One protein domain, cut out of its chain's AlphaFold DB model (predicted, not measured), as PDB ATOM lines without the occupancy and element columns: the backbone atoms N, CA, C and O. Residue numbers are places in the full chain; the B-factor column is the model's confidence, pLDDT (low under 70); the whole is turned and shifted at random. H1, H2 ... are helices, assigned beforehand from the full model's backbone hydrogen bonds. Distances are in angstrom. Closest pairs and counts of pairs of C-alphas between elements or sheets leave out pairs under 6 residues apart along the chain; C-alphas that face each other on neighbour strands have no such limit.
ATOM      1  N   LEU A  13      -8.025  -8.032 -39.158       93.31
ATOM      2  CA  LEU A  13      -8.210  -6.792 -39.916       93.31
ATOM      3  C   LEU A  13      -7.994  -5.540 -39.049       93.31
ATOM      4  O   LEU A  13      -7.349  -4.584 -39.480       93.31
ATOM      5  N   LEU A  14      -8.525  -5.539 -37.823       93.50
ATOM      6  CA  LEU A  14      -8.500  -4.376 -36.931       93.50
ATOM      7  C   LEU A  14      -7.210  -4.243 -36.111       93.50
ATOM      8  O   LEU A  14      -6.979  -3.184 -35.523       93.50
ATOM      9  N   LEU A  15      -6.366  -5.276 -36.065       94.50
ATOM     10  CA  LEU A  15      -5.146  -5.309 -35.255       94.50
ATOM     11  C   LEU A  15      -4.257  -4.057 -35.406       94.50
ATOM     12  O   LEU A  15      -3.958  -3.428 -34.387       94.50
ATOM     13  N   PRO A  16      -3.853  -3.626 -36.617       94.31
ATOM     14  CA  PRO A  16      -3.020  -2.431 -36.767       94.31
ATOM     15  C   PRO A  16      -3.711  -1.148 -36.283       94.31
ATOM     16  O   PRO A  16      -3.058  -0.304 -35.672       94.31
ATOM     17  N   LEU A  17      -5.030  -1.008 -36.474       92.44
ATOM     18  CA  LEU A  17      -5.780   0.148 -35.963       92.44
ATOM     19  C   LEU A  17      -5.779   0.174 -34.434       92.44
ATOM     20  O   LEU A  17      -5.572   1.234 -33.838       92.44
ATOM     21  N   PHE A  18      -5.950  -0.987 -33.800       93.75
ATOM     22  CA  PHE A  18      -5.849  -1.119 -32.349       93.75
ATOM     23  C   PHE A  18      -4.457  -0.747 -31.842       93.75
ATOM     24  O   PHE A  18      -4.354   0.021 -30.887       93.75
ATOM     25  N   LEU A  19      -3.394  -1.226 -32.494       94.94
ATOM     26  CA  LEU A  19      -2.019  -0.895 -32.111       94.94
ATOM     27  C   LEU A  19      -1.751   0.610 -32.247       94.94
ATOM     28  O   LEU A  19      -1.275   1.237 -31.300       94.94
ATOM     29  N   PHE A  20      -2.110   1.227 -33.376       94.31
ATOM     30  CA  PHE A  20      -1.931   2.669 -33.571       94.31
ATOM     31  C   PHE A  20      -2.751   3.498 -32.582       94.31
ATOM     32  O   PHE A  20      -2.242   4.480 -32.035       94.31
ATOM     33  N   GLY A  21      -3.995   3.091 -32.316       92.12
ATOM     34  CA  GLY A  21      -4.856   3.716 -31.318       92.12
ATOM     35  C   GLY A  21      -4.277   3.612 -29.908       92.12
ATOM     36  O   GLY A  21      -4.214   4.618 -29.204       92.12
ATOM     37  N   PHE A  22      -3.800   2.429 -29.520       94.44
ATOM     38  CA  PHE A  22      -3.222   2.168 -28.202       94.44
ATOM     39  C   PHE A  22      -1.932   2.959 -27.972       94.44
ATOM     40  O   PHE A  22      -1.828   3.686 -26.983       94.44
ATOM     41  N   PHE A  23      -0.966   2.881 -28.893       93.81
ATOM     42  CA  PHE A  23       0.295   3.616 -28.760       93.81
ATOM     43  C   PHE A  23       0.088   5.130 -28.849       93.81
ATOM     44  O   PHE A  23       0.716   5.876 -28.095       93.81
ATOM     45  N   GLY A  24      -0.823   5.590 -29.712       92.50
ATOM     46  CA  GLY A  24      -1.203   6.999 -29.785       92.50
ATOM     47  C   GLY A  24      -1.838   7.490 -28.484       92.50
ATOM     48  O   GLY A  24      -1.430   8.525 -27.955       92.50
ATOM     49  N   PHE A  25      -2.760   6.713 -27.905       93.94
ATOM     50  CA  PHE A  25      -3.360   7.022 -26.607       93.94
ATOM     51  C   PHE A  25      -2.322   7.040 -25.487       93.94
ATOM     52  O   PHE A  25      -2.323   7.953 -24.664       93.94
ATOM     53  N   TRP A  26      -1.419   6.063 -25.456       93.62
ATOM     54  CA  TRP A  26      -0.373   5.986 -24.443       93.62
ATOM     55  C   TRP A  26       0.576   7.189 -24.506       93.62
ATOM     56  O   TRP A  26       0.813   7.829 -23.479       93.62
ATOM     57  N   LYS A  27       1.046   7.552 -25.708       92.38
ATOM     58  CA  LYS A  27       1.860   8.757 -25.946       92.38
ATOM     59  C   LYS A  27       1.121  10.016 -25.485       92.38
ATOM     60  O   LYS A  27       1.678  10.805 -24.724       92.38
ATOM     61  N   TRP A  28      -0.138  10.170 -25.892       93.88
ATOM     62  CA  TRP A  28      -0.986  11.303 -25.515       93.88
ATOM     63  C   TRP A  28      -1.184  11.395 -23.994       93.88
ATOM     64  O   TRP A  28      -0.929  12.437 -23.393       93.88
ATOM     65  N   ARG A  29      -1.554  10.288 -23.341       92.94
ATOM     66  CA  ARG A  29      -1.784  10.226 -21.889       92.94
ATOM     67  C   ARG A  29      -0.515  10.537 -21.099       92.94
ATOM     68  O   ARG A  29      -0.592  11.231 -20.088       92.94
ATOM     69  N   LYS A  30       0.639  10.036 -21.557       92.56
ATOM     70  CA  LYS A  30       1.945  10.309 -20.942       92.56
ATOM     71  C   LYS A  30       2.309  11.792 -21.039       92.56
ATOM     72  O   LYS A  30       2.810  12.343 -20.069       92.56
ATOM     73  N   HIS A  31       2.036  12.430 -22.177       92.75
ATOM     74  CA  HIS A  31       2.346  13.843 -22.395       92.75
ATOM     75  C   HIS A  31       1.462  14.782 -21.560       92.75
ATOM     76  O   HIS A  31       1.968  15.704 -20.933       92.75
ATOM     77  N   TYR A  32       0.150  14.528 -21.494       89.62
ATOM     78  CA  TYR A  32      -0.800  15.413 -20.802       89.62
ATOM     79  C   TYR A  32      -1.065  15.054 -19.329       89.62
ATOM     80  O   TYR A  32      -1.977  15.618 -18.726       89.62
ATOM     81  N   GLY A  33      -0.305  14.117 -18.751       83.81
ATOM     82  CA  GLY A  33      -0.372  13.780 -17.323       83.81
ATOM     83  C   GLY A  33      -1.668  13.089 -16.871       83.81
ATOM     84  O   GLY A  33      -2.006  13.136 -15.693       83.81
ATOM     85  N   GLY A  34      -2.414  12.457 -17.783       79.69
ATOM     86  CA  GLY A  34      -3.712  11.836 -17.491       79.69
ATOM     87  C   GLY A  34      -4.662  11.835 -18.691       79.69
ATOM     88  O   GLY A  34      -4.282  12.203 -19.799       79.69
ATOM     89  N   GLY A  35      -5.907  11.405 -18.474       83.25
ATOM     90  CA  GLY A  35      -6.974  11.463 -19.477       83.25
ATOM     91  C   GLY A  35      -7.614  10.116 -19.810       83.25
ATOM     92  O   GLY A  35      -7.077   9.044 -19.530       83.25
ATOM     93  N   THR A  36      -8.807  10.192 -20.392       90.38
ATOM     94  CA  THR A  36      -9.633   9.040 -20.767       90.38
ATOM     95  C   THR A  36      -9.508   8.743 -22.258       90.38
ATOM     96  O   THR A  36      -9.102   9.601 -23.044       90.38
ATOM     97  N   ILE A  37      -9.912   7.538 -22.666       87.81
ATOM     98  CA  ILE A  37      -9.952   7.161 -24.083       87.81
ATOM     99  C   ILE A  37     -10.885   8.081 -24.892       87.81
ATOM    100  O   ILE A  37     -10.552   8.498 -25.996       87.81
ATOM    101  N   LEU A  38     -12.011   8.495 -24.297       88.62
ATOM    102  CA  LEU A  38     -12.925   9.489 -24.868       88.62
ATOM    103  C   LEU A  38     -12.248  10.856 -25.037       88.62
ATOM    104  O   LEU A  38     -12.413  11.499 -26.073       88.62
ATOM    105  N   GLY A  39     -11.436  11.281 -24.063       88.12
ATOM    106  CA  GLY A  39     -10.623  12.498 -24.162       88.12
ATOM    107  C   GLY A  39      -9.620  12.448 -25.317       88.12
ATOM    108  O   GLY A  39      -9.417  13.438 -26.014       88.12
ATOM    109  N   TYR A  40      -9.043  11.276 -25.580       90.31
ATOM    110  CA  TYR A  40      -8.124  11.075 -26.698       90.31
ATOM    111  C   TYR A  40      -8.805  11.131 -28.069       90.31
ATOM    112  O   TYR A  40      -8.247  11.716 -29.002       90.31
ATOM    113  N   PHE A  41     -10.011  10.575 -28.207       87.50
ATOM    114  CA  PHE A  41     -10.782  10.679 -29.452       87.50
ATOM    115  C   PHE A  41     -11.357  12.083 -29.677       87.50
ATOM    116  O   PHE A  41     -11.468  12.528 -30.817       87.50
ATOM    117  N   SER A  42     -11.638  12.821 -28.605       87.81
ATOM    118  CA  SER A  42     -12.074  14.222 -28.663       87.81
ATOM    119  C   SER A  42     -10.917  15.235 -28.648       87.81
ATOM    120  O   SER A  42     -11.165  16.442 -28.618       87.81
ATOM    121  N   ARG A  43      -9.651  14.784 -28.734       88.31
ATOM    122  CA  ARG A  43      -8.452  15.643 -28.611       88.31
ATOM    123  C   ARG A  43      -8.420  16.821 -29.586       88.31
ATOM    124  O   ARG A  43      -7.915  17.892 -29.249       88.31
ATOM    125  N   TYR A  44      -9.010  16.641 -30.767       81.19
ATOM    126  CA  TYR A  44      -9.109  17.678 -31.792       81.19
ATOM    127  C   TYR A  44     -10.029  18.831 -31.386       81.19
ATOM    128  O   TYR A  44      -9.776  19.963 -31.801       81.19
ATOM    129  N   VAL A  45     -11.044  18.557 -30.560       87.88
ATOM    130  CA  VAL A  45     -11.991  19.545 -30.022       87.88
ATOM    131  C   VAL A  45     -11.384  20.257 -28.813       87.88
ATOM    132  O   VAL A  45     -11.436  21.479 -28.725       87.88
ATOM    133  N   ILE A  46     -10.721  19.515 -27.921       83.00
ATOM    134  CA  ILE A  46     -10.100  20.060 -26.697       83.00
ATOM    135  C   ILE A  46      -8.693  20.652 -26.915       83.00
ATOM    136  O   ILE A  46      -7.969  20.883 -25.951       83.00
ATOM    137  N   LYS A  47      -8.293  20.884 -28.176       80.56
ATOM    138  CA  LYS A  47      -7.012  21.500 -28.589       80.56
ATOM    139  C   LYS A  47      -5.740  20.832 -28.026       80.56
ATOM    140  O   LYS A  47      -4.706  21.479 -27.927       80.56
ATOM    141  N   LYS A  48      -5.777  19.533 -27.710       83.12
ATOM    142  CA  LYS A  48      -4.611  18.762 -27.233       83.12
ATOM    143  C   LYS A  48      -3.945  18.002 -28.383       83.12
ATOM    144  O   LYS A  48      -4.142  16.792 -28.511       83.12
ATOM    145  N   ARG A  49      -3.207  18.725 -29.235       83.25
ATOM    146  CA  ARG A  49      -2.641  18.228 -30.510       83.25
ATOM    147  C   ARG A  49      -1.119  18.063 -30.522       83.25
ATOM    148  O   ARG A  49      -0.590  17.499 -31.466       83.25
ATOM    149  N   ASP A  50      -0.421  18.444 -29.451       86.62
ATOM    150  CA  ASP A  50       1.055  18.419 -29.388       86.62
ATOM    151  C   ASP A  50       1.682  17.020 -29.537       86.62
ATOM    152  O   ASP A  50       2.883  16.872 -29.738       86.62
ATOM    153  N   THR A  51       0.874  15.961 -29.435       87.75
ATOM    154  CA  THR A  51       1.320  14.575 -29.623       87.75
ATOM    155  C   THR A  51       0.926  13.977 -30.966       87.75
ATOM    156  O   THR A  51       1.227  12.796 -31.185       87.75
ATOM    157  N   ASP A  52       0.230  14.737 -31.816       87.94
ATOM    158  CA  ASP A  52      -0.149  14.292 -33.153       87.94
ATOM    159  C   ASP A  52       1.111  13.975 -33.971       87.94
ATOM    160  O   ASP A  52       2.204  14.490 -33.728       87.94
ATOM    161  N   ASP A  53       0.976  13.017 -34.879       89.31
ATOM    162  CA  ASP A  53       2.099  12.570 -35.684       89.31
ATOM    163  C   ASP A  53       2.412  13.597 -36.771       89.31
ATOM    164  O   ASP A  53       1.514  14.122 -37.432       89.31
ATOM    165  N   GLU A  54       3.700  13.832 -37.004       92.12
ATOM    166  CA  GLU A  54       4.143  14.546 -38.194       92.12
ATOM    167  C   GLU A  54       3.767  13.763 -39.458       92.12
ATOM    168  O   GLU A  54       3.627  12.534 -39.444       92.12
ATOM    169  N   PHE A  55       3.656  14.475 -40.581       91.88
ATOM    170  CA  PHE A  55       3.239  13.893 -41.857       91.88
ATOM    171  C   PHE A  55       4.001  12.607 -42.248       91.88
ATOM    172  O   PHE A  55       3.335  11.640 -42.625       91.88
ATOM    173  N   PRO A  56       5.342  12.508 -42.108       95.06
ATOM    174  CA  PRO A  56       6.063  11.281 -42.455       95.06
ATOM    175  C   PRO A  56       5.649  10.073 -41.605       95.06
ATOM    176  O   PRO A  56       5.509   8.963 -42.115       95.06
ATOM    177  N   VAL A  57       5.407  10.288 -40.310       93.50
ATOM    178  CA  VAL A  57       4.980   9.232 -39.381       93.50
ATOM    179  C   VAL A  57       3.551   8.798 -39.696       93.50
ATOM    180  O   VAL A  57       3.251   7.603 -39.692       93.50
ATOM    181  N   TYR A  58       2.674   9.751 -40.020       91.62
ATOM    182  CA  TYR A  58       1.319   9.455 -40.477       91.62
ATOM    183  C   TYR A  58       1.324   8.628 -41.774       91.62
ATOM    184  O   TYR A  58       0.687   7.574 -41.830       91.62
ATOM    185  N   ALA A  59       2.097   9.046 -42.782       95.06
ATOM    186  CA  ALA A  59       2.226   8.336 -44.052       95.06
ATOM    187  C   ALA A  59       2.756   6.904 -43.859       95.06
ATOM    188  O   ALA A  59       2.222   5.965 -44.450       95.06
ATOM    189  N   LEU A  60       3.737   6.717 -42.970       95.75
ATOM    190  CA  LEU A  60       4.256   5.395 -42.623       95.75
ATOM    191  C   LEU A  60       3.181   4.500 -41.990       95.75
ATOM    192  O   LEU A  60       3.057   3.340 -42.373       95.75
ATOM    193  N   LYS A  61       2.370   5.019 -41.057       94.56
ATOM    194  CA  LYS A  61       1.271   4.252 -40.441       94.56
ATOM    195  C   LYS A  61       0.226   3.822 -41.467       94.56
ATOM    196  O   LYS A  61      -0.216   2.676 -41.431       94.56
ATOM    197  N   VAL A  62      -0.135   4.708 -42.395       94.69
ATOM    198  CA  VAL A  62      -1.052   4.376 -43.497       94.69
ATOM    199  C   VAL A  62      -0.436   3.314 -44.409       94.69
ATOM    200  O   VAL A  62      -1.098   2.327 -44.718       94.69
ATOM    201  N   GLY A  63       0.838   3.454 -44.782       96.50
ATOM    202  CA  GLY A  63       1.550   2.459 -45.588       96.50
ATOM    203  C   GLY A  63       1.602   1.082 -44.920       96.50
ATOM    204  O   GLY A  63       1.277   0.079 -45.552       96.50
ATOM    205  N   LEU A  64       1.921   1.029 -43.623       96.06
ATOM    206  CA  LEU A  64       1.906  -0.206 -42.834       96.06
ATOM    207  C   LEU A  64       0.502  -0.819 -42.750       96.06
ATOM    208  O   LEU A  64       0.366  -2.036 -42.843       96.06
ATOM    209  N   PHE A  65      -0.541   0.002 -42.609       95.12
ATOM    210  CA  PHE A  65      -1.925  -0.470 -42.609       95.12
ATOM    211  C   PHE A  65      -2.323  -1.097 -43.951       95.12
ATOM    212  O   PHE A  65      -2.894  -2.186 -43.979       95.12
ATOM    213  N   LEU A  66      -1.980  -0.447 -45.066       95.31
ATOM    214  CA  LEU A  66      -2.251  -0.968 -46.407       95.31
ATOM    215  C   LEU A  66      -1.482  -2.266 -46.673       95.31
ATOM    216  O   LEU A  66      -2.075  -3.250 -47.116       95.31
ATOM    217  N   ALA A  67      -0.190  -2.300 -46.335       96.00
ATOM    218  CA  ALA A  67       0.629  -3.504 -46.449       96.00
ATOM    219  C   ALA A  67       0.067  -4.658 -45.602       96.00
ATOM    220  O   ALA A  67       0.029  -5.798 -46.063       96.00
ATOM    221  N   TRP A  68      -0.432  -4.365 -44.396       96.62
ATOM    222  CA  TRP A  68      -1.086  -5.352 -43.538       96.62
ATOM    223  C   TRP A  68      -2.352  -5.931 -44.172       96.62
ATOM    224  O   TRP A  68      -2.530  -7.148 -44.162       96.62
ATOM    225  N   ILE A  69      -3.220  -5.093 -44.749       93.62
ATOM    226  CA  ILE A  69      -4.432  -5.565 -45.441       93.62
ATOM    227  C   ILE A  69      -4.054  -6.478 -46.608       93.62
ATOM    228  O   ILE A  69      -4.618  -7.561 -46.739       93.62
ATOM    229  N   MET A  70      -3.073  -6.079 -47.422       95.38
ATOM    230  CA  MET A  70      -2.603  -6.901 -48.541       95.38
ATOM    231  C   MET A  70      -2.042  -8.246 -48.068       95.38
ATOM    232  O   MET A  70      -2.378  -9.285 -48.630       95.38
ATOM    233  N   PHE A  71      -1.223  -8.238 -47.016       95.31
ATOM    234  CA  PHE A  71      -0.621  -9.449 -46.460       95.31
ATOM    235  C   PHE A  71      -1.650 -10.376 -45.802       95.31
ATOM    236  O   PHE A  71      -1.545 -11.596 -45.901       95.31
ATOM    237  N   SER A  72      -2.658  -9.809 -45.138       94.44
ATOM    238  CA  SER A  72      -3.711 -10.569 -44.461       94.44
ATOM    239  C   SER A  72      -4.855 -10.986 -45.386       94.44
ATOM    240  O   SER A  72      -5.673 -11.807 -44.978       94.44
ATOM    241  N   ALA A  73      -4.905 -10.504 -46.633       91.81
ATOM    242  CA  ALA A  73      -5.958 -10.838 -47.590       91.81
ATOM    243  C   ALA A  73      -6.226 -12.354 -47.736       91.81
ATOM    244  O   ALA A  73      -7.397 -12.718 -47.658       91.81
ATOM    245  N   PRO A  74      -5.220 -13.254 -47.824       92.38
ATOM    246  CA  PRO A  74      -5.461 -14.704 -47.904       92.38
ATOM    247  C   PRO A  74      -6.076 -15.320 -46.638       92.38
ATOM    248  O   PRO A  74      -6.594 -16.428 -46.666       92.38
ATOM    249  N   ILE A  75      -5.964 -14.635 -45.497       87.94
ATOM    250  CA  ILE A  75      -6.578 -15.047 -44.227       87.94
ATOM    251  C   ILE A  75      -8.009 -14.497 -44.144       87.94
ATOM    252  O   ILE A  75      -8.884 -15.109 -43.530       87.94
ATOM    253  N   LEU A  76      -8.257 -13.329 -44.743       85.19
ATOM    254  CA  LEU A  76      -9.536 -12.626 -44.709       85.19
ATOM    255  C   LEU A  76     -10.544 -13.165 -45.733       85.19
ATOM    256  O   LEU A  76     -11.740 -13.193 -45.423       85.19
TER     257      LEU A  76
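This is residues 13 to 76 of the 77 residues of an uncharacterized protein of Phaeobacter sp. CECT 5382 (UniProt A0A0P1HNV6). Two long helices, H1 and H3, make a narrow V that is closed near residues 13 to 20 of H1 and open toward residue 31 of H1 and residue 55 of H3. Short H2 packs on H1 by residues 25 to 28, and the unnamed stretch 42 to 54 leads across the open end, where residues 54 to 60 stick out. The printed part has 64 residues with three named helices, H1, H2 and H3 in that order along the chain, which hold 46 of them, and no named strand; its class is all helix, and it is loose, with a radius of gyration of the C-alphas of 13.7 A and spans of 41 by 23 by 19 A.

H1, residues 13 to 31, begins at C-alpha (-8.210, -6.792, -39.916) and is 29.1 A long. H2 holds residues 37 to 41. H3, residues 55 to 76, is 29.6 A long, with a kink of 33 degrees near residue 70, and ends at C-alpha (-9.536, -12.626, -44.709).

H1 touches H3 with residues 13 to 20 alone, at a shallow tilt of 30 degrees, opposite ways; the closest C-alphas, of Pro 16 and Phe 65, are 6.3 A apart. H1 and H2 only just touch, with 3 pairs of C-alphas within 8 A, the closest those of Phe 25 and Tyr 40 at 6.3 A. H2 and H3 are apart. Every O i to N i+4 pair is within hydrogen-bond range in H2, against 14 of 15 in H1 and 16 of 18 in H3.

The printed part has no cut; the link from H2 to H3 is long, and no printed residue is under 70 in pLDDT.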